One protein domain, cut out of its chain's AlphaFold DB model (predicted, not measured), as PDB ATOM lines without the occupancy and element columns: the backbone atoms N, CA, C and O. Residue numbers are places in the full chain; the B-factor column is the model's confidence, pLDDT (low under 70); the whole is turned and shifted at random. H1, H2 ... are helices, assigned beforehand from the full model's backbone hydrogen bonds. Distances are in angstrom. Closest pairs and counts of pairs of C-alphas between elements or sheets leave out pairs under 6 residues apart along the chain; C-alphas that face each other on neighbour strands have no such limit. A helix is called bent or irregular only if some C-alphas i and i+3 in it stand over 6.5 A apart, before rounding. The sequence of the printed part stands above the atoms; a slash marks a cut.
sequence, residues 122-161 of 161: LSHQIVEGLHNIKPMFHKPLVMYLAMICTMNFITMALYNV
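This is residues 122 to 161 of the 161 residues of the protein "uncharacterized protein LOC113519340" of Galleria mellonella (UniProt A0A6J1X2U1). What shape does a first look show? Two helices meet near their ends as an open V or L: H2, the longer, makes one arm, H1 makes the other, and residues 138 to 140 turn the corner between them. What is it made of? The printed part has 40 residues with two named helices, H1 then H2 along the chain, and no named strand; the class is all helix. How large and how dense is it? It is extended, with a radius of gyration of the C-alphas of 15.0 A, and flat, spanning 44 by 25 by 5 A.

Where is the longest helix? H2 is residues 141 to 159, 27.2 A from first to last C-alpha; C-alpha 141 is at (109.086, 206.036, 153.477) and C-alpha 159 at (82.192, 207.049, 149.575). Where is the other helix? H1 is residues 122 to 137, 22.7 A long from first to last C-alpha, and C-alpha 122 is at (108.814, 178.881, 147.653). Is H1 even along its length? It is irregular, but only just: C-alphas 132 and 135 are 6.6 A apart.

How does H1 stand to H2? Their lines are about perpendicular, at 85 degrees, and their centres are 24.2 A apart. Do they touch? They are close but not clearly touching, with 1 pair of C-alphas within 8 A: the closest, those of Met 136 and Val 142, are 7.8 A apart. What do the backbones show? In H2 every O i to N i+4 pair is within hydrogen-bond range; in H1 it is 9 of 12.

How far does it reach? The two C-alphas farthest apart are those of His 124 and Val 161, at 43.7 A. Is anything cut or long? The printed part has no cut, and the link from H1 to H2 is tight, with 3 residues. Where is confidence low? The mean pLDDT of the printed part is 78.6, and residues 122, 135 to 136, 140 and 160 to 161 are under 70.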
ATOM      1  N   LEU A 122     109.488 177.584 147.833       68.69
ATOM      2  CA  LEU A 122     108.814 178.881 147.653       68.69
ATOM      3  C   LEU A 122     108.835 179.740 148.926       68.69
ATOM      4  O   LEU A 122     108.931 180.958 148.843       68.69
ATOM      5  N   SER A 123     108.837 179.106 150.102       70.69
ATOM      6  CA  SER A 123     109.025 179.782 151.383       70.69
ATOM      7  C   SER A 123     110.336 180.565 151.468       70.69
ATOM      8  O   SER A 123     110.320 181.695 151.932       70.69
ATOM      9  N   HIS A 124     111.453 180.027 150.986       74.00
ATOM     10  CA  HIS A 124     112.747 180.704 150.987       74.00
ATOM     11  C   HIS A 124     112.765 181.889 150.015       74.00
ATOM     12  O   HIS A 124     113.211 182.961 150.394       74.00
ATOM     13  N   GLN A 125     112.168 181.756 148.826       75.31
ATOM     14  CA  GLN A 125     112.038 182.884 147.889       75.31
ATOM     15  C   GLN A 125     111.117 183.985 148.430       75.31
ATOM     16  O   GLN A 125     111.391 185.168 148.239       75.31
ATOM     17  N   ILE A 126     110.039 183.617 149.132       79.81
ATOM     18  CA  ILE A 126     109.145 184.581 149.785       79.81
ATOM     19  C   ILE A 126     109.854 185.248 150.962       79.81
ATOM     20  O   ILE A 126     109.741 186.458 151.118       79.81
ATOM     21  N   VAL A 127     110.602 184.498 151.773       82.75
ATOM     22  CA  VAL A 127     111.350 185.048 152.910       82.75
ATOM     23  C   VAL A 127     112.462 185.974 152.429       82.75
ATOM     24  O   VAL A 127     112.602 187.067 152.970       82.75
ATOM     25  N   GLU A 128     113.197 185.607 151.382       76.88
ATOM     26  CA  GLU A 128     114.175 186.489 150.736       76.88
ATOM     27  C   GLU A 128     113.498 187.709 150.108       76.88
ATOM     28  O   GLU A 128     113.987 188.828 150.247       76.88
ATOM     29  N   GLY A 129     112.334 187.526 149.481       76.44
ATOM     30  CA  GLY A 129     111.501 188.614 148.979       76.44
ATOM     31  C   GLY A 129     111.110 189.593 150.086       76.44
ATOM     32  O   GLY A 129     111.359 190.789 149.965       76.44
ATOM     33  N   LEU A 130     110.579 189.097 151.206       79.56
ATOM     34  CA  LEU A 130     110.227 189.912 152.370       79.56
ATOM     35  C   LEU A 130     111.457 190.567 153.000       79.56
ATOM     36  O   LEU A 130     111.388 191.719 153.429       79.56
ATOM     37  N   HIS A 131     112.591 189.872 153.026       79.81
ATOM     38  CA  HIS A 131     113.843 190.432 153.517       79.81
ATOM     39  C   HIS A 131     114.317 191.595 152.638       79.81
ATOM     40  O   HIS A 131     114.710 192.636 153.161       79.81
ATOM     41  N   ASN A 132     114.191 191.466 151.317       76.31
ATOM     42  CA  ASN A 132     114.494 192.527 150.357       76.31
ATOM     43  C   ASN A 132     113.504 193.700 150.427       76.31
ATOM     44  O   ASN A 132     113.858 194.822 150.069       76.31
ATOM     45  N   ILE A 133     112.286 193.467 150.921       76.38
ATOM     46  CA  ILE A 133     111.278 194.513 151.142       76.38
ATOM     47  C   ILE A 133     111.471 195.202 152.504       76.38
ATOM     48  O   ILE A 133     111.112 196.367 152.658       76.38
ATOM     49  N   LYS A 134     112.102 194.549 153.489       74.31
ATOM     50  CA  LYS A 134     112.432 195.138 154.800       74.31
ATOM     51  C   LYS A 134     113.060 196.546 154.723       74.31
ATOM     52  O   LYS A 134     112.616 197.405 155.488       74.31
ATOM     53  N   PRO A 135     114.020 196.853 153.824       68.38
ATOM     54  CA  PRO A 135     114.554 198.210 153.694       68.38
ATOM     55  C   PRO A 135     113.549 199.238 153.147       68.38
ATOM     56  O   PRO A 135     113.712 200.426 153.413       68.38
ATOM     57  N   MET A 136     112.482 198.826 152.449       69.88
ATOM     58  CA  MET A 136     111.424 199.751 152.002       69.88
ATOM     59  C   MET A 136     110.597 200.308 153.171       69.88
ATOM     60  O   MET A 136     109.982 201.361 153.033       69.88
ATOM     61  N   PHE A 137     110.629 199.648 154.334       70.50
ATOM     62  CA  PHE A 137     109.969 200.099 155.562       70.50
ATOM     63  C   PHE A 137     110.902 200.875 156.505       70.50
ATOM     64  O   PHE A 137     110.643 200.992 157.704       70.50
ATOM     65  N   HIS A 138     111.992 201.439 155.982       74.19
ATOM     66  CA  HIS A 138     112.806 202.377 156.743       74.19
ATOM     67  C   HIS A 138     112.166 203.778 156.752       74.19
ATOM     68  O   HIS A 138     111.555 204.213 155.769       74.19
ATOM     69  N   LYS A 139     112.288 204.515 157.865       72.31
ATOM     70  CA  LYS A 139     111.883 205.934 157.900       72.31
ATOM     71  C   LYS A 139     112.767 206.707 156.899       72.31
ATOM     72  O   LYS A 139     113.972 206.471 156.906       72.31
ATOM     73  N   PRO A 140     112.230 207.595 156.037       69.12
ATOM     74  CA  PRO A 140     110.915 208.247 156.104       69.12
ATOM     75  C   PRO A 140     109.799 207.628 155.234       69.12
ATOM     76  O   PRO A 140     108.667 208.107 155.290       69.12
ATOM     77  N   LEU A 141     110.056 206.570 154.453       77.50
ATOM     78  CA  LEU A 141     109.086 206.036 153.477       77.50
ATOM     79  C   LEU A 141     107.789 205.521 154.115       77.50
ATOM     80  O   LEU A 141     106.708 205.686 153.550       77.50
ATOM     81  N   VAL A 142     107.879 204.964 155.323       80.38
ATOM     82  CA  VAL A 142     106.705 204.477 156.066       80.38
ATOM     83  C   VAL A 142     105.726 205.604 156.388       80.38
ATOM     84  O   VAL A 142     104.523 205.370 156.411       80.38
ATOM     85  N   MET A 143     106.208 206.835 156.588       82.88
ATOM     86  CA  MET A 143     105.322 207.965 156.868       82.88
ATOM     87  C   MET A 143     104.517 208.365 155.632       82.88
ATOM     88  O   MET A 143     103.323 208.625 155.748       82.88
ATOM     89  N   TYR A 144     105.128 208.336 154.443       84.00
ATOM     90  CA  TYR A 144     104.396 208.552 153.194       84.00
ATOM     91  C   TYR A 144     103.400 207.432 152.917       84.00
ATOM     92  O   TYR A 144     102.269 207.714 152.530       84.00
ATOM     93  N   LEU A 145     103.777 206.175 153.172       85.50
ATOM     94  CA  LEU A 145     102.842 205.059 153.057       85.50
ATOM     95  C   LEU A 145     101.653 205.249 154.006       85.50
ATOM     96  O   LEU A 145     100.512 205.129 153.573       85.50
ATOM     97  N   ALA A 146     101.906 205.621 155.262       87.25
ATOM     98  CA  ALA A 146     100.850 205.886 156.232       87.25
ATOM     99  C   ALA A 146      99.938 207.038 155.782       87.25
ATOM    100  O   ALA A 146      98.724 206.876 155.830       87.25
ATOM    101  N   MET A 147     100.489 208.147 155.272       88.06
ATOM    102  CA  MET A 147      99.680 209.254 154.739       88.06
ATOM    103  C   MET A 147      98.836 208.842 153.527       88.06
ATOM    104  O   MET A 147      97.673 209.225 153.421       88.06
ATOM    105  N   ILE A 148      99.393 208.053 152.606       87.06
ATOM    106  CA  ILE A 148      98.647 207.579 151.434       87.06
ATOM    107  C   ILE A 148      97.548 206.607 151.871       87.06
ATOM    108  O   ILE A 148      96.427 206.682 151.369       87.06
ATOM    109  N   CYS A 149      97.831 205.711 152.816       88.12
ATOM    110  CA  CYS A 149      96.832 204.799 153.359       88.12
ATOM    111  C   CYS A 149      95.712 205.556 154.081       88.12
ATOM    112  O   CYS A 149      94.548 205.228 153.867       88.12
ATOM    113  N   THR A 150      96.025 206.586 154.875       91.12
ATOM    114  CA  THR A 150      94.994 207.384 155.556       91.12
ATOM    115  C   THR A 150      94.173 208.206 154.573       91.12
ATOM    116  O   THR A 150      92.952 208.207 154.699       91.12
ATOM    117  N   MET A 151      94.781 208.819 153.550       89.56
ATOM    118  CA  MET A 151      94.014 209.469 152.480       89.56
ATOM    119  C   MET A 151      93.073 208.482 151.793       89.56
ATOM    120  O   MET A 151      91.889 208.771 151.672       89.56
ATOM    121  N   ASN A 152      93.565 207.311 151.379       85.06
ATOM    122  CA  ASN A 152      92.719 206.324 150.704       85.06
ATOM    123  C   ASN A 152      91.596 205.812 151.612       85.06
ATOM    124  O   ASN A 152      90.468 205.652 151.151       85.06
ATOM    125  N   PHE A 153      91.873 205.600 152.899       89.12
ATOM    126  CA  PHE A 153      90.857 205.193 153.863       89.12
ATOM    127  C   PHE A 153      89.780 206.266 154.044       89.12
ATOM    128  O   PHE A 153      88.598 205.944 154.022       89.12
ATOM    129  N   ILE A 154      90.171 207.538 154.159       89.25
ATOM    130  CA  ILE A 154      89.224 208.654 154.278       89.25
ATOM    131  C   ILE A 154      88.381 208.775 153.010       89.25
ATOM    132  O   ILE A 154      87.165 208.920 153.106       89.25
ATOM    133  N   THR A 155      88.992 208.650 151.832       84.81
ATOM    134  CA  THR A 155      88.255 208.638 150.564       84.81
ATOM    135  C   THR A 155      87.218 207.515 150.557       84.81
ATOM    136  O   THR A 155      86.048 207.778 150.310       84.81
ATOM    137  N   MET A 156      87.596 206.281 150.905       84.38
ATOM    138  CA  MET A 156      86.644 205.162 150.949       84.38
ATOM    139  C   MET A 156      85.559 205.345 152.017       84.38
ATOM    140  O   MET A 156      84.413 204.986 151.775       84.38
ATOM    141  N   ALA A 157      85.883 205.931 153.172       84.69
ATOM    142  CA  ALA A 157      84.909 206.210 154.225       84.69
ATOM    143  C   ALA A 157      83.884 207.272 153.799       84.69
ATOM    144  O   ALA A 157      82.708 207.140 154.120       84.69
ATOM    145  N   LEU A 158      84.310 208.285 153.038       82.56
ATOM    146  CA  LEU A 158      83.409 209.288 152.463       82.56
ATOM    147  C   LEU A 158      82.506 208.707 151.371       82.56
ATOM    148  O   LEU A 158      81.376 209.156 151.232       82.56
ATOM    149  N   TYR A 159      82.989 207.721 150.608       74.69
ATOM    150  CA  TYR A 159      82.192 207.049 149.575       74.69
ATOM    151  C   TYR A 159      81.266 205.945 150.112       74.69
ATOM    152  O   TYR A 159      80.420 205.472 149.362       74.69
ATOM    153  N   ASN A 160      81.421 205.516 151.371       60.84
ATOM    154  CA  ASN A 160      80.594 204.474 151.993       60.84
ATOM    155  C   ASN A 160      79.505 205.038 152.933       60.84
ATOM    156  O   ASN A 160      79.059 204.340 153.847       60.84
ATOM    157  N   VAL A 161      79.108 206.296 152.720       51.81
ATOM    158  CA  VAL A 161      77.880 206.920 153.246       51.81
ATOM    159  C   VAL A 161      76.926 207.118 152.079       51.81
ATOM    160  O   VAL A 161      75.740 206.757 152.234       51.81
TER     161      VAL A 161